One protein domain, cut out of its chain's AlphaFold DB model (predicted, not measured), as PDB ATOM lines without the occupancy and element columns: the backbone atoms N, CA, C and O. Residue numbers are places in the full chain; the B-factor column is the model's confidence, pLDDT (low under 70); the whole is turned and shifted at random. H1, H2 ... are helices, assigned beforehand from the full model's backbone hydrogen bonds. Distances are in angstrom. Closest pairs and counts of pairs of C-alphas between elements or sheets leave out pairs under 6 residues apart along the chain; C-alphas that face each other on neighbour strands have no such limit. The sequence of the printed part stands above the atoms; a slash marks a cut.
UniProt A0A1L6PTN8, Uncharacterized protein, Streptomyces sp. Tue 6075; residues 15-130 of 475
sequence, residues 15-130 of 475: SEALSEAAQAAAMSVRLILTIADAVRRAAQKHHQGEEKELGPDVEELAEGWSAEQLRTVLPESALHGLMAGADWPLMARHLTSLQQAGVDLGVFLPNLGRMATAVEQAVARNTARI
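Overview. This is residues 15 to 130 of the 475 residues of an uncharacterized protein of Streptomyces sp. Tue 6075 (UniProt A0A1L6PTN8). Two long helices, H1 and H6, run opposite ways and cross nearer to H1's first residue than to its last; of the short helices along one side, H4 and H5 pack on H1, H3 on H4 and H2 on H5. The 116 printed residues hold six named helices, H1 to H6 in chain order, no named strand: all helix, compact, radius of gyration of the C-alphas 15.3 A, spans 50 by 27 by 24 A.

Arrangement. The hub H1, residues 15 to 48, touches H4, residues 76 to 83, at Ala 26 and Ala 78, closest C-alphas 4.7 A apart, a steep tilt of 58 degrees. H1 touches H6, residues 105 to 130, with residues 17 to 29 alone, at 37 degrees, only just steep. Every O i to N i+4 pair is within hydrogen-bond range in H1 to H5, 20 of 22 in H6.

Along the chain. H1, 49.2 A long, begins at C-alpha 15 (-32.102, 53.062, -22.034). H2 is residues 57 to 62, H3 67 to 71, H5 88 to 100. H6, 36.5 A, ends at C-alpha 130 (-22.637, 61.421, -29.722).

Size, cuts and confidence. The printed part has no cut and no long link; pLDDT is under 70 at residues 54, 56 to 59 and 61 to 63.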
ATOM      1  N   SER A  15     -31.483  54.379 -21.847       76.31
ATOM      2  CA  SER A  15     -32.102  53.062 -22.034       76.31
ATOM      3  C   SER A  15     -32.092  52.645 -23.509       76.31
ATOM      4  O   SER A  15     -31.810  51.489 -23.822       76.31
ATOM      5  N   GLU A  16     -32.320  53.596 -24.417       79.44
ATOM      6  CA  GLU A  16     -32.231  53.370 -25.863       79.44
ATOM      7  C   GLU A  16     -30.792  53.057 -26.303       79.44
ATOM      8  O   GLU A  16     -30.560  52.056 -26.980       79.44
ATOM      9  N   ALA A  17     -29.810  53.828 -25.820       75.06
ATOM     10  CA  ALA A  17     -28.393  53.600 -26.111       75.06
ATOM     11  C   ALA A  17     -27.902  52.218 -25.640       75.06
ATOM     12  O   ALA A  17     -27.128  51.552 -26.330       75.06
ATOM     13  N   LEU A  18     -28.361  51.768 -24.467       78.06
ATOM     14  CA  LEU A  18     -28.051  50.431 -23.961       78.06
ATOM     15  C   LEU A  18     -28.713  49.328 -24.795       78.06
ATOM     16  O   LEU A  18     -28.078  48.308 -25.065       78.06
ATOM     17  N   SER A  19     -29.957  49.531 -25.235       82.12
ATOM     18  CA  SER A  19     -30.651  48.588 -26.119       82.12
ATOM     19  C   SER A  19     -29.942  48.454 -27.473       82.12
ATOM     20  O   SER A  19     -29.746  47.342 -27.967       82.12
ATOM     21  N   GLU A  20     -29.503  49.569 -28.058       84.31
ATOM     22  CA  GLU A  20     -28.747  49.579 -29.314       84.31
ATOM     23  C   GLU A  20     -27.395  48.863 -29.166       84.31
ATOM     24  O   GLU A  20     -27.033  48.018 -29.993       84.31
ATOM     25  N   ALA A  21     -26.671  49.126 -28.074       82.88
ATOM     26  CA  ALA A  21     -25.406  48.461 -27.776       82.88
ATOM     27  C   ALA A  21     -25.567  46.938 -27.621       82.88
ATOM     28  O   ALA A  21     -24.766  46.170 -28.167       82.88
ATOM     29  N   ALA A  22     -26.627  46.498 -26.938       84.50
ATOM     30  CA  ALA A  22     -26.968  45.087 -26.785       84.50
ATOM     31  C   ALA A  22     -27.267  44.415 -28.135       84.50
ATOM     32  O   ALA A  22     -26.770  43.321 -28.421       84.50
ATOM     33  N   GLN A  23     -28.034  45.088 -28.998       86.56
ATOM     34  CA  GLN A  23     -28.356  44.594 -30.335       86.56
ATOM     35  C   GLN A  23     -27.106  44.501 -31.222       86.56
ATOM     36  O   GLN A  23     -26.914  43.497 -31.913       86.56
ATOM     37  N   ALA A  24     -26.223  45.499 -31.172       84.94
ATOM     38  CA  ALA A  24     -24.957  45.483 -31.900       84.94
ATOM     39  C   ALA A  24     -24.042  44.335 -31.440       84.94
ATOM     40  O   ALA A  24     -23.455  43.631 -32.269       84.94
ATOM     41  N   ALA A  25     -23.963  44.090 -30.129       83.06
ATOM     42  CA  ALA A  25     -23.216  42.966 -29.573       83.06
ATOM     43  C   ALA A  25     -23.802  41.614 -30.015       83.06
ATOM     44  O   ALA A  25     -23.056  40.746 -30.477       83.06
ATOM     45  N   ALA A  26     -25.129  41.456 -29.971       86.69
ATOM     46  CA  ALA A  26     -25.810  40.261 -30.469       86.69
ATOM     47  C   ALA A  26     -25.521  40.018 -31.961       86.69
ATOM     48  O   ALA A  26     -25.170  38.904 -32.351       86.69
ATOM     49  N   MET A  27     -25.590  41.057 -32.798       88.75
ATOM     50  CA  MET A  27     -25.266  40.965 -34.230       88.75
ATOM     51  C   MET A  27     -23.801  40.593 -34.479       88.75
ATOM     52  O   MET A  27     -23.513  39.779 -35.359       88.75
ATOM     53  N   SER A  28     -22.874  41.136 -33.686       86.38
ATOM     54  CA  SER A  28     -21.457  40.769 -33.757       86.38
ATOM     55  C   SER A  28     -21.248  39.285 -33.450       86.38
ATOM     56  O   SER A  28     -20.569  38.589 -34.207       86.38
ATOM     57  N   VAL A  29     -21.907  38.768 -32.407       87.75
ATOM     58  CA  VAL A  29     -21.876  37.338 -32.070       87.75
ATOM     59  C   VAL A  29     -22.426  36.488 -33.218       87.75
ATOM     60  O   VAL A  29     -21.777  35.515 -33.614       87.75
ATOM     61  N   ARG A  30     -23.561  36.884 -33.816       90.31
ATOM     62  CA  ARG A  30     -24.138  36.182 -34.979       90.31
ATOM     63  C   ARG A  30     -23.165  36.112 -36.150       90.31
ATOM     64  O   ARG A  30     -22.980  35.048 -36.749       90.31
ATOM     65  N   LEU A  31     -22.510  37.229 -36.456       90.81
ATOM     66  CA  LEU A  31     -21.532  37.305 -37.533       90.81
ATOM     67  C   LEU A  31     -20.330  36.391 -37.265       90.81
ATOM     68  O   LEU A  31     -19.943  35.623 -38.144       90.81
ATOM     69  N   ILE A  32     -19.767  36.435 -36.056       90.25
ATOM     70  CA  ILE A  32     -18.600  35.619 -35.696       90.25
ATOM     71  C   ILE A  32     -18.927  34.129 -35.808       90.25
ATOM     72  O   ILE A  32     -18.146  33.384 -36.398       90.25
ATOM     73  N   LEU A  33     -20.087  33.697 -35.308       90.56
ATOM     74  CA  LEU A  33     -20.517  32.299 -35.410       90.56
ATOM     75  C   LEU A  33     -20.722  31.866 -36.864       90.56
ATOM     76  O   LEU A  33     -20.318  30.769 -37.244       90.56
ATOM     77  N   THR A  34     -21.284  32.740 -37.697       90.62
ATOM     78  CA  THR A  34     -21.470  32.465 -39.129       90.62
ATOM     79  C   THR A  34     -20.132  32.344 -39.862       90.62
ATOM     80  O   THR A  34     -19.943  31.431 -40.664       90.62
ATOM     81  N   ILE A  35     -19.169  33.224 -39.565       89.19
ATOM     82  CA  ILE A  35     -17.816  33.153 -40.136       89.19
ATOM     83  C   ILE A  35     -17.100  31.887 -39.661       89.19
ATOM     84  O   ILE A  35     -16.486  31.199 -40.473       89.19
ATOM     85  N   ALA A  36     -17.180  31.561 -38.369       89.25
ATOM     86  CA  ALA A  36     -16.560  30.366 -37.810       89.25
ATOM     87  C   ALA A  36     -17.100  29.093 -38.479       89.25
ATOM     88  O   ALA A  36     -16.319  28.220 -38.860       89.25
ATOM     89  N   ASP A  37     -18.415  29.017 -38.704       88.00
ATOM     90  CA  ASP A  37     -19.023  27.899 -39.419       88.00
ATOM     91  C   ASP A  37     -18.614  27.861 -40.906       88.00
ATOM     92  O   ASP A  37     -18.278  26.795 -41.423       88.00
ATOM     93  N   ALA A  38     -18.531  29.005 -41.590       88.69
ATOM     94  CA  ALA A  38     -18.033  29.060 -42.967       88.69
ATOM     95  C   ALA A  38     -16.562  28.608 -43.077       88.69
ATOM     96  O   ALA A  38     -16.203  27.848 -43.980       88.69
ATOM     97  N   VAL A  39     -15.708  29.029 -42.137       89.88
ATOM     98  CA  VAL A  39     -14.300  28.605 -42.060       89.88
ATOM     99  C   VAL A  39     -14.203  27.109 -41.783       89.88
ATOM    100  O   VAL A  39     -13.419  26.423 -42.440       89.88
ATOM    101  N   ARG A  40     -15.027  26.578 -40.873       91.25
ATOM    102  CA  ARG A  40     -15.140  25.134 -40.623       91.25
ATOM    103  C   ARG A  40     -15.484  24.384 -41.908       91.25
ATOM    104  O   ARG A  40     -14.790  23.424 -42.240       91.25
ATOM    105  N   ARG A  41     -16.511  24.817 -42.646       87.12
ATOM    106  CA  ARG A  41     -16.928  24.185 -43.913       87.12
ATOM    107  C   ARG A  41     -15.824  24.215 -44.963       87.12
ATOM    108  O   ARG A  41     -15.509  23.187 -45.561       87.12
ATOM    109  N   ALA A  42     -15.165  25.362 -45.125       86.38
ATOM    110  CA  ALA A  42     -14.024  25.500 -46.025       86.38
ATOM    111  C   ALA A  42     -12.861  24.572 -45.626       86.38
ATOM    112  O   ALA A  42     -12.261  23.924 -46.487       86.38
ATOM    113  N   ALA A  43     -12.572  24.460 -44.328       86.62
ATOM    114  CA  ALA A  43     -11.547  23.561 -43.812       86.62
ATOM    115  C   ALA A  43     -11.916  22.086 -44.032       86.62
ATOM    116  O   ALA A  43     -11.063  21.317 -44.471       86.62
ATOM    117  N   GLN A  44     -13.165  21.682 -43.790       87.25
ATOM    118  CA  GLN A  44     -13.627  20.312 -44.047       87.25
ATOM    119  C   GLN A  44     -13.500  19.954 -45.524       87.25
ATOM    120  O   GLN A  44     -12.857  18.959 -45.849       87.25
ATOM    121  N   LYS A  45     -13.988  20.821 -46.415       88.50
ATOM    122  CA  LYS A  45     -13.854  20.643 -47.863       88.50
ATOM    123  C   LYS A  45     -12.392  20.509 -48.295       88.50
ATOM    124  O   LYS A  45     -12.074  19.686 -49.147       88.50
ATOM    125  N   HIS A  46     -11.491  21.283 -47.690       88.50
ATOM    126  CA  HIS A  46     -10.061  21.199 -47.985       88.50
ATOM    127  C   HIS A  46      -9.426  19.870 -47.533       88.50
ATOM    128  O   HIS A  46      -8.554  19.352 -48.225       88.50
ATOM    129  N   HIS A  47      -9.833  19.311 -46.388       85.69
ATOM    130  CA  HIS A  47      -9.224  18.089 -45.841       85.69
ATOM    131  C   HIS A  47      -9.898  16.794 -46.312       85.69
ATOM    132  O   HIS A  47      -9.226  15.772 -46.421       85.69
ATOM    133  N   GLN A  48     -11.206  16.819 -46.562       85.69
ATOM    134  CA  GLN A  48     -12.027  15.637 -46.854       85.69
ATOM    135  C   GLN A  48     -12.546  15.616 -48.300       85.69
ATOM    136  O   GLN A  48     -13.157  14.637 -48.708       85.69
ATOM    137  N   GLY A  49     -12.301  16.669 -49.087       87.12
ATOM    138  CA  GLY A  49     -12.737  16.785 -50.484       87.12
ATOM    139  C   GLY A  49     -14.212  17.159 -50.657       87.12
ATOM    140  O   GLY A  49     -14.572  17.754 -51.672       87.12
ATOM    141  N   GLU A  50     -15.042  16.898 -49.649       85.69
ATOM    142  CA  GLU A  50     -16.465  17.228 -49.623       85.69
ATOM    143  C   GLU A  50     -16.831  18.008 -48.358       85.69
ATOM    144  O   GLU A  50     -16.166  17.931 -47.321       85.69
ATOM    145  N   GLU A  51     -17.886  18.812 -48.463       81.94
ATOM    146  CA  GLU A  51     -18.490  19.471 -47.314       81.94
ATOM    147  C   GLU A  51     -19.422  18.470 -46.637       81.94
ATOM    148  O   GLU A  51     -20.361  17.972 -47.254       81.94
ATOM    149  N   LYS A  52     -19.156  18.154 -45.369       78.56
ATOM    150  CA  LYS A  52     -20.060  17.302 -44.607       78.56
ATOM    151  C   LYS A  52     -21.264  18.143 -44.194       78.56
ATOM    152  O   LYS A  52     -21.180  18.918 -43.237       78.56
ATOM    153  N   GLU A  53     -22.362  18.000 -44.932       73.62
ATOM    154  CA  GLU A  53     -23.652  18.529 -44.499       73.62
ATOM    155  C   GLU A  53     -24.027  17.889 -43.159       73.62
ATOM    156  O   GLU A  53     -23.835  16.693 -42.918       73.62
ATOM    157  N   LEU A  54     -24.473  18.735 -42.238       69.06
ATOM    158  CA  LEU A  54     -24.866  18.329 -40.899       69.06
ATOM    159  C   LEU A  54     -26.154  17.507 -41.023       69.06
ATOM    160  O   LEU A  54     -27.146  17.997 -41.555       69.06
ATOM    161  N   GLY A  55     -26.114  16.249 -40.578       71.00
ATOM    162  CA  GLY A  55     -27.271  15.354 -40.602       71.00
ATOM    163  C   GLY A  55     -28.395  15.800 -39.653       71.00
ATOM    164  O   GLY A  55     -28.179  16.692 -38.826       71.00
ATOM    165  N   PRO A  56     -29.580  15.166 -39.731       66.12
ATOM    166  CA  PRO A  56     -30.756  15.520 -38.925       66.12
ATOM    167  C   PRO A  56     -30.496  15.491 -37.408       66.12
ATOM    168  O   PRO A  56     -31.063  16.300 -36.681       66.12
ATOM    169  N   ASP A  57     -29.555  14.666 -36.939       66.88
ATOM    170  CA  ASP A  57     -29.137  14.574 -35.528       66.88
ATOM    171  C   ASP A  57     -28.627  15.910 -34.945       66.88
ATOM    172  O   ASP A  57     -28.576  16.107 -33.731       66.88
ATOM    173  N   VAL A  58     -28.227  16.858 -35.799       62.09
ATOM    174  CA  VAL A  58     -27.752  18.183 -35.377       62.09
ATOM    175  C   VAL A  58     -28.902  19.090 -34.942       62.09
ATOM    176  O   VAL A  58     -28.675  19.990 -34.135       62.09
ATOM    177  N   GLU A  59     -30.125  18.848 -35.420       63.50
ATOM    178  CA  GLU A  59     -31.314  19.556 -34.932       63.50
ATOM    179  C   GLU A  59     -31.655  19.125 -33.501       63.50
ATOM    180  O   GLU A  59     -31.903  19.984 -32.662       63.50
ATOM    181  N   GLU A  60     -31.543  17.830 -33.194       71.44
ATOM    182  CA  GLU A  60     -31.779  17.279 -31.853       71.44
ATOM    183  C   GLU A  60     -30.686  17.716 -30.858       71.44
ATOM    184  O   GLU A  60     -30.965  18.117 -29.731       71.44
ATOM    185  N   LEU A  61     -29.419  17.760 -31.291       65.94
ATOM    186  CA  LEU A  61     -28.316  18.285 -30.471       65.94
ATOM    187  C   LEU A  61     -28.368  19.809 -30.284       65.94
ATOM    188  O   LEU A  61     -27.858  20.319 -29.285       65.94
ATOM    189  N   ALA A  62     -28.961  20.550 -31.225       64.94
ATOM    190  CA  ALA A  62     -29.168  21.990 -31.081       64.94
ATOM    191  C   ALA A  62     -30.166  22.318 -29.955       64.94
ATOM    192  O   ALA A  62     -30.030  23.375 -29.338       64.94
ATOM    193  N   GLU A  63     -31.088  21.407 -29.615       67.50
ATOM    194  CA  GLU A  63     -31.955  21.543 -28.431       67.50
ATOM    195  C   GLU A  63     -31.163  21.479 -27.112       67.50
ATOM    196  O   GLU A  63     -31.596  22.024 -26.096       67.50
ATOM    197  N   GLY A  64     -29.969  20.870 -27.126       72.69
ATOM    198  CA  GLY A  64     -29.077  20.773 -25.968       72.69
ATOM    199  C   GLY A  64     -28.366  22.078 -25.590       72.69
ATOM    200  O   GLY A  64     -27.873  22.195 -24.463       72.69
ATOM    201  N   TRP A  65     -28.329  23.067 -26.492       79.50
ATOM    202  CA  TRP A  65     -27.786  24.395 -26.207       79.50
ATOM    203  C   TRP A  65     -28.845  25.254 -25.530       79.50
ATOM    204  O   TRP A  65     -29.706  25.852 -26.177       79.50
ATOM    205  N   SER A  66     -28.776  25.333 -24.203       77.56
ATOM    206  CA  SER A  66     -29.680  26.181 -23.434       77.56
ATOM    207  C   SER A  66     -29.141  27.605 -23.293       77.56
ATOM    208  O   SER A  66     -27.931  27.845 -23.237       77.56
ATOM    209  N   ALA A  67     -30.072  28.553 -23.153       76.00
ATOM    210  CA  ALA A  67     -29.797  29.918 -22.706       76.00
ATOM    211  C   ALA A  67     -28.829  29.950 -21.519       76.00
ATOM    212  O   ALA A  67     -27.911  30.761 -21.476       76.00
ATOM    213  N   GLU A  68     -29.030  29.024 -20.580       80.44
ATOM    214  CA  GLU A  68     -28.322  28.952 -19.310       80.44
ATOM    215  C   GLU A  68     -26.835  28.633 -19.487       80.44
ATOM    216  O   GLU A  68     -25.990  29.196 -18.792       80.44
ATOM    217  N   GLN A  69     -26.487  27.793 -20.466       84.19
ATOM    218  CA  GLN A  69     -25.086  27.509 -20.782       84.19
ATOM    219  C   GLN A  69     -24.385  28.758 -21.322       84.19
ATOM    220  O   GLN A  69     -23.285  29.093 -20.878       84.19
ATOM    221  N   LEU A  70     -25.035  29.491 -22.232       86.44
ATOM    222  CA  LEU A  70     -24.475  30.722 -22.790       86.44
ATOM    223  C   LEU A  70     -24.497  31.899 -21.806       86.44
ATOM    224  O   LEU A  70     -23.633  32.769 -21.892       86.44
ATOM    225  N   ARG A  71     -25.419  31.908 -20.840       87.88
ATOM    226  CA  ARG A  71     -25.524  32.930 -19.785       87.88
ATOM    227  C   ARG A  71     -24.250  33.044 -18.945       87.88
ATOM    228  O   ARG A  71     -23.934  34.113 -18.440       87.88
ATOM    229  N   THR A  72     -23.488  31.955 -18.824       88.25
ATOM    230  CA  THR A  72     -22.213  31.948 -18.085       88.25
ATOM    231  C   THR A  72     -21.063  32.637 -18.826       88.25
ATOM    232  O   THR A  72     -20.058  32.987 -18.207       88.25
ATOM    233  N   VAL A  73     -21.192  32.829 -20.142       89.81
ATOM    234  CA  VAL A  73     -20.100  33.265 -21.026       89.81
ATOM    235  C   VAL A  73     -20.418  34.539 -21.806       89.81
ATOM    236  O   VAL A  73     -19.490  35.276 -22.132       89.81
ATOM    237  N   LEU A  74     -21.688  34.828 -22.099       88.50
ATOM    238  CA  LEU A  74     -22.123  36.019 -22.832       88.50
ATOM    239  C   LEU A  74     -22.763  37.060 -21.896       88.50
ATOM    240  O   LEU A  74     -23.383  36.683 -20.903       88.50
ATOM    241  N   PRO A  75     -22.677  38.365 -22.225       87.88
ATOM    242  CA  PRO A  75     -23.455  39.399 -21.543       87.88
ATOM    243  C   PRO A  75     -24.953  39.102 -21.613       87.88
ATOM    244  O   PRO A  75     -25.455  38.727 -22.672       87.88
ATOM    245  N   GLU A  76     -25.673  39.331 -20.514       89.75
ATOM    246  CA  GLU A  76     -27.122  39.091 -20.424       89.75
ATOM    247  C   GLU A  76     -27.907  39.841 -21.511       89.75
ATOM    248  O   GLU A  76     -28.824  39.298 -22.122       89.75
ATOM    249  N   SER A  77     -27.512  41.081 -21.789       87.38
ATOM    250  CA  SER A  77     -28.094  41.953 -22.809       87.38
ATOM    251  C   SER A  77     -27.920  41.383 -24.224       87.38
ATOM    252  O   SER A  77     -28.884  41.279 -24.986       87.38
ATOM    253  N   ALA A  78     -26.708  40.936 -24.562       86.38
ATOM    254  CA  ALA A  78     -26.411  40.290 -25.837       86.38
ATOM    255  C   ALA A  78     -27.109  38.925 -25.966       86.38
ATOM    256  O   ALA A  78     -27.623  38.599 -27.037       86.38
ATOM    257  N   LEU A  79     -27.167  38.146 -24.879       88.69
ATOM    258  CA  LEU A  79     -27.890  36.876 -24.819       88.69
ATOM    259  C   LEU A  79     -29.382  37.091 -25.095       88.69
ATOM    260  O   LEU A  79     -29.953  36.404 -25.938       88.69
ATOM    261  N   HIS A  80     -29.996  38.083 -24.447       88.06
ATOM    262  CA  HIS A  80     -31.397  38.424 -24.668       88.06
ATOM    263  C   HIS A  80     -31.655  38.798 -26.134       88.06
ATOM    264  O   HIS A  80     -32.573  38.262 -26.753       88.06
ATOM    265  N   GLY A  81     -30.796  39.633 -26.730       85.19
ATOM    266  CA  GLY A  81     -30.890  39.992 -28.151       85.19
ATOM    267  C   GLY A  81     -30.646  38.819 -29.112       85.19
ATOM    268  O   GLY A  81     -31.225  38.767 -30.200       85.19
ATOM    269  N   LEU A  82     -29.809  37.851 -28.736       84.38
ATOM    270  CA  LEU A  82     -29.603  36.620 -29.503       84.38
ATOM    271  C   LEU A  82     -30.835  35.716 -29.452       84.38
ATOM    272  O   LEU A  82     -31.260  35.220 -30.492       84.38
ATOM    273  N   MET A  83     -31.416  35.543 -28.268       84.88
ATOM    274  CA  MET A  83     -32.539  34.638 -28.030       84.88
ATOM    275  C   MET A  83     -33.890  35.185 -28.479       84.88
ATOM    276  O   MET A  83     -34.761  34.414 -28.870       84.88
ATOM    277  N   ALA A  84     -34.074  36.504 -28.449       84.31
ATOM    278  CA  ALA A  84     -35.273  37.145 -28.978       84.31
ATOM    279  C   ALA A  84     -35.341  37.086 -30.517       84.31
ATOM    280  O   ALA A  84     -36.397  37.314 -31.104       84.31
ATOM    281  N   GLY A  85     -34.218  36.796 -31.187       78.94
ATOM    282  CA  GLY A  85     -34.152  36.676 -32.639       78.94
ATOM    283  C   GLY A  85     -34.657  35.325 -33.149       78.94
ATOM    284  O   GLY A  85     -34.333  34.279 -32.594       78.94
ATOM    285  N   ALA A  86     -35.353  35.339 -34.290       82.06
ATOM    286  CA  ALA A  86     -35.782  34.125 -34.995       82.06
ATOM    287  C   ALA A  86     -34.612  33.214 -35.438       82.06
ATOM    288  O   ALA A  86     -34.822  32.050 -35.762       82.06
ATOM    289  N   ASP A  87     -33.379  33.732 -35.417       80.75
ATOM    290  CA  ASP A  87     -32.163  33.038 -35.847       80.75
ATOM    291  C   ASP A  87     -31.542  32.144 -34.760       80.75
ATOM    292  O   ASP A  87     -30.546  31.464 -35.021       80.75
ATOM    293  N   TRP A  88     -32.075  32.136 -33.532       85.19
ATOM    294  CA  TRP A  88     -31.515  31.335 -32.437       85.19
ATOM    295  C   TRP A  88     -31.319  29.844 -32.793       85.19
ATOM    296  O   TRP A  88     -30.219  29.331 -32.562       85.19
ATOM    297  N   PRO A  89     -32.280  29.149 -33.440       84.94
ATOM    298  CA  PRO A  89     -32.077  27.764 -33.868       84.94
ATOM    299  C   PRO A  89     -30.892  27.593 -34.826       84.94
ATOM    300  O   PRO A  89     -30.162  26.606 -34.743       84.94
ATOM    301  N   LEU A  90     -30.655  28.560 -35.719       85.44
ATOM    302  CA  LEU A  90     -29.510  28.542 -36.631       85.44
ATOM    303  C   LEU A  90     -28.188  28.702 -35.864       85.44
ATOM    304  O   LEU A  90     -27.207  28.019 -36.154       85.44
ATOM    305  N   MET A  91     -28.165  29.568 -34.851       87.19
ATOM    306  CA  MET A  91     -26.987  29.778 -34.007       87.19
ATOM    307  C   MET A  91     -26.644  28.553 -33.165       87.19
ATOM    308  O   MET A  91     -25.477  28.164 -33.110       87.19
ATOM    309  N   ALA A  92     -27.648  27.909 -32.567       88.06
ATOM    310  CA  ALA A  92     -27.464  26.658 -31.841       88.06
ATOM    311  C   ALA A  92     -26.873  25.568 -32.754       88.06
ATOM    312  O   ALA A  92     -25.910  24.900 -32.378       88.06
ATOM    313  N   ARG A  93     -27.346  25.469 -34.008       86.94
ATOM    314  CA  ARG A  93     -26.751  24.572 -35.018       86.94
ATOM    315  C   ARG A  93     -25.289  24.907 -35.312       86.94
ATOM    316  O   ARG A  93     -24.480  23.988 -35.414       86.94
ATOM    317  N   HIS A  94     -24.928  26.188 -35.428       90.50
ATOM    318  CA  HIS A  94     -23.528  26.592 -35.624       90.50
ATOM    319  C   HIS A  94     -22.645  26.230 -34.418       90.50
ATOM    320  O   HIS A  94     -21.505  25.813 -34.593       90.50
ATOM    321  N   LEU A  95     -23.147  26.345 -33.188       91.06
ATOM    322  CA  LEU A  95     -22.390  25.940 -31.998       91.06
ATOM    323  C   LEU A  95     -22.158  24.427 -31.963       91.06
ATOM    324  O   LEU A  95     -21.020  23.983 -31.782       91.06
ATOM    325  N   THR A  96     -23.199  23.639 -32.231       89.94
ATOM    326  CA  THR A  96     -23.082  22.180 -32.364       89.94
ATOM    327  C   THR A  96     -22.113  21.793 -33.483       89.94
ATOM    328  O   THR A  96     -21.277  20.906 -33.293       89.94
ATOM    329  N   SER A  97     -22.157  22.474 -34.634       88.31
ATOM    330  CA  SER A  97     -21.262  22.182 -35.762       88.31
ATOM    331  C   SER A  97     -19.793  22.451 -35.425       88.31
ATOM    332  O   SER A  97     -18.915  21.666 -35.797       88.31
ATOM    333  N   LEU A  98     -19.513  23.528 -34.683       91.31
ATOM    334  CA  LEU A  98     -18.173  23.850 -34.198       91.31
ATOM    335  C   LEU A  98     -17.685  22.805 -33.186       91.31
ATOM    336  O   LEU A  98     -16.558  22.324 -33.317       91.31
ATOM    337  N   GLN A  99     -18.534  22.389 -32.242       89.94
ATOM    338  CA  GLN A  99     -18.196  21.338 -31.275       89.94
ATOM    339  C   GLN A  99     -17.829  20.020 -31.969       89.94
ATOM    340  O   GLN A  99     -16.803  19.415 -31.660       89.94
ATOM    341  N   GLN A 100     -18.631  19.592 -32.949       88.00
ATOM    342  CA  GLN A 100     -18.378  18.370 -33.721       88.00
ATOM    343  C   GLN A 100     -17.103  18.457 -34.568       88.00
ATOM    344  O   GLN A 100     -16.452  17.443 -34.818       88.00
ATOM    345  N   ALA A 101     -16.718  19.661 -34.992       86.69
ATOM    346  CA  ALA A 101     -15.448  19.904 -35.665       86.69
ATOM    347  C   ALA A 101     -14.238  19.922 -34.711       86.69
ATOM    348  O   ALA A 101     -13.120  20.169 -35.161       86.69
ATOM    349  N   GLY A 102     -14.443  19.658 -33.417       90.12
ATOM    350  CA  GLY A 102     -13.389  19.634 -32.406       90.12
ATOM    351  C   GLY A 102     -12.980  21.019 -31.912       90.12
ATOM    352  O   GLY A 102     -11.915  21.152 -31.308       90.12
ATOM    353  N   VAL A 103     -13.784  22.059 -32.165       92.44
ATOM    354  CA  VAL A 103     -13.555  23.374 -31.557       92.44
ATOM    355  C   VAL A 103     -13.843  23.268 -30.064       92.44
ATOM    356  O   VAL A 103     -14.949  22.916 -29.659       92.44
ATOM    357  N   ASP A 104     -12.849  23.598 -29.241       92.56
ATOM    358  CA  ASP A 104     -13.013  23.669 -27.792       92.56
ATOM    359  C   ASP A 104     -13.880  24.882 -27.423       92.56
ATOM    360  O   ASP A 104     -13.414  26.026 -27.349       92.56
ATOM    361  N   LEU A 105     -15.168  24.624 -27.202       91.69
ATOM    362  CA  LEU A 105     -16.134  25.653 -26.834       91.69
ATOM    363  C   LEU A 105     -15.886  26.235 -25.440       91.69
ATOM    364  O   LEU A 105     -16.250  27.389 -25.209       91.69
ATOM    365  N   GLY A 106     -15.192  25.509 -24.556       92.25
ATOM    366  CA  GLY A 106     -14.762  26.024 -23.256       92.25
ATOM    367  C   GLY A 106     -13.748  27.162 -23.380       92.25
ATOM    368  O   GLY A 106     -13.703  28.039 -22.522       92.25
ATOM    369  N   VAL A 107     -12.982  27.205 -24.475       93.06
ATOM    370  CA  VAL A 107     -12.056  28.307 -24.789       93.06
ATOM    371  C   VAL A 107     -12.696  29.328 -25.729       93.06
ATOM    372  O   VAL A 107     -12.522  30.538 -25.556       93.06
ATOM    373  N   PHE A 108     -13.441  28.868 -26.734       93.00
ATOM    374  CA  PHE A 108     -14.024  29.736 -27.755       93.00
ATOM    375  C   PHE A 108     -15.118  30.658 -27.197       93.00
ATOM    376  O   PHE A 108     -15.090  31.860 -27.469       93.00
ATOM    377  N   LEU A 109     -16.046  30.137 -26.388       93.06
ATOM    378  CA  LEU A 109     -17.181  30.925 -25.900       93.06
ATOM    379  C   LEU A 109     -16.776  32.065 -24.950       93.06
ATOM    380  O   LEU A 109     -17.256  33.179 -25.157       93.06
ATOM    381  N   PRO A 110     -15.851  31.888 -23.985       93.50
ATOM    382  CA  PRO A 110     -15.363  33.015 -23.189       93.50
ATOM    383  C   PRO A 110     -14.665  34.098 -24.024       93.50
ATOM    384  O   PRO A 110     -14.750  35.286 -23.708       93.50
ATOM    385  N   ASN A 111     -13.971  33.723 -25.106       92.75
ATOM    386  CA  ASN A 111     -13.381  34.696 -26.030       92.75
ATOM    387  C   ASN A 111     -14.460  35.490 -26.771       92.75
ATOM    388  O   ASN A 111     -14.383  36.718 -26.827       92.75
ATOM    389  N   LEU A 112     -15.476  34.794 -27.279       91.94
ATOM    390  CA  LEU A 112     -16.632  35.398 -27.934       91.94
ATOM    391  C   LEU A 112     -17.380  36.352 -26.992       91.94
ATOM    392  O   LEU A 112     -17.700  37.471 -27.387       91.94
ATOM    393  N   GLY A 113     -17.567  35.957 -25.732       91.38
ATOM    394  CA  GLY A 113     -18.144  36.794 -24.683       91.38
ATOM    395  C   GLY A 113     -17.370  38.083 -24.451       91.38
ATOM    396  O   GLY A 113     -17.948  39.164 -24.516       91.38
ATOM    397  N   ARG A 114     -16.042  37.996 -24.286       93.00
ATOM    398  CA  ARG A 114     -15.185  39.186 -24.140       93.00
ATOM    399  C   ARG A 114     -15.279  40.127 -25.340       93.00
ATOM    400  O   ARG A 114     -15.293  41.342 -25.153       93.00
ATOM    401  N   MET A 115     -15.350  39.586 -26.557       90.00
ATOM    402  CA  MET A 115     -15.538  40.391 -27.768       90.00
ATOM    403  C   MET A 115     -16.907  41.076 -27.780       90.00
ATOM    404  O   MET A 115     -16.971  42.277 -28.036       90.00
ATOM    405  N   ALA A 116     -17.978  40.352 -27.447       88.06
ATOM    406  CA  ALA A 116     -19.328  40.906 -27.362       88.06
ATOM    407  C   ALA A 116     -19.407  42.045 -26.332       88.06
ATOM    408  O   ALA A 116     -19.886  43.128 -26.662       88.06
ATOM    409  N   THR A 117     -18.840  41.852 -25.134       90.56
ATOM    410  CA  THR A 117     -18.740  42.903 -24.107       90.56
ATOM    411  C   THR A 117     -17.961  44.117 -24.611       90.56
ATOM    412  O   THR A 117     -18.369  45.252 -24.378       90.56
ATOM    413  N   ALA A 118     -16.839  43.906 -25.304       87.69
ATOM    414  CA  ALA A 118     -16.037  45.005 -25.830       87.69
ATOM    415  C   ALA A 118     -16.799  45.818 -26.892       87.69
ATOM    416  O   ALA A 118     -16.696  47.045 -26.899       87.69
ATOM    417  N   VAL A 119     -17.579  45.150 -27.751       86.00
ATOM    418  CA  VAL A 119     -18.450  45.801 -28.743       86.00
ATOM    419  C   VAL A 119     -19.559  46.587 -28.052       86.00
ATOM    420  O   VAL A 119     -19.711  47.771 -28.339       86.00
ATOM    421  N   GLU A 120     -20.271  45.985 -27.099       87.00
ATOM    422  CA  GLU A 120     -21.325  46.655 -26.327       87.00
ATOM    423  C   GLU A 120     -20.792  47.920 -25.635       87.00
ATOM    424  O   GLU A 120     -21.337  49.010 -25.797       87.00
ATOM    425  N   GLN A 121     -19.654  47.815 -24.942       87.19
ATOM    426  CA  GLN A 121     -19.012  48.955 -24.281       87.19
ATOM    427  C   GLN A 121     -18.501  50.011 -25.265       87.19
ATOM    428  O   GLN A 121     -18.435  51.193 -24.923       87.19
ATOM    429  N   ALA A 122     -18.058  49.615 -26.458       82.19
ATOM    430  CA  ALA A 122     -17.629  50.556 -27.485       82.19
ATOM    431  C   ALA A 122     -18.825  51.328 -28.053       82.19
ATOM    432  O   ALA A 122     -18.749  52.552 -28.138       82.19
ATOM    433  N   VAL A 123     -19.926  50.641 -28.366       83.44
ATOM    434  CA  VAL A 123     -21.158  51.264 -28.869       83.44
ATOM    435  C   VAL A 123     -21.763  52.175 -27.808       83.44
ATOM    436  O   VAL A 123     -21.957  53.351 -28.085       83.44
ATOM    437  N   ALA A 124     -21.925  51.706 -26.568       84.06
ATOM    438  CA  ALA A 124     -22.457  52.526 -25.479       84.06
ATOM    439  C   ALA A 124     -21.618  53.796 -25.237       84.06
ATOM    440  O   ALA A 124     -22.167  54.888 -25.084       84.06
ATOM    441  N   ARG A 125     -20.277  53.688 -25.258       81.94
ATOM    442  CA  ARG A 125     -19.388  54.862 -25.169       81.94
ATOM    443  C   ARG A 125     -19.538  55.792 -26.368       81.94
ATOM    444  O   ARG A 125     -19.506  57.004 -26.187       81.94
ATOM    445  N   ASN A 126     -19.690  55.242 -27.570       76.38
ATOM    446  CA  ASN A 126     -19.867  56.032 -28.780       76.38
ATOM    447  C   ASN A 126     -21.199  56.791 -28.764       76.38
ATOM    448  O   ASN A 126     -21.205  57.993 -29.011       76.38
ATOM    449  N   THR A 127     -22.299  56.135 -28.389       79.06
ATOM    450  CA  THR A 127     -23.621  56.760 -28.263       79.06
ATOM    451  C   THR A 127     -23.623  57.837 -27.177       79.06
ATOM    452  O   THR A 127     -24.090  58.950 -27.416       79.06
ATOM    453  N   ALA A 128     -23.004  57.581 -26.019       78.50
ATOM    454  CA  ALA A 128     -22.847  58.596 -24.973       78.50
ATOM    455  C   ALA A 128     -22.019  59.806 -25.448       78.50
ATOM    456  O   ALA A 128     -22.337  60.951 -25.118       78.50
ATOM    457  N   ARG A 129     -20.971  59.570 -26.251       74.19
ATOM    458  CA  ARG A 129     -20.156  60.630 -26.860       74.19
ATOM    459  C   ARG A 129     -20.965  61.454 -27.864       74.19
ATOM    460  O   ARG A 129     -20.964  62.675 -27.762       74.19
ATOM    461  N   ILE A 130     -21.712  60.800 -28.754       72.00
ATOM    462  CA  ILE A 130     -22.637  61.421 -29.722       72.00
ATOM    463  C   ILE A 130     -23.633  62.350 -29.019       72.00
ATOM    464  O   ILE A 130     -23.810  63.487 -29.466       72.00
TER     465      ILE A 130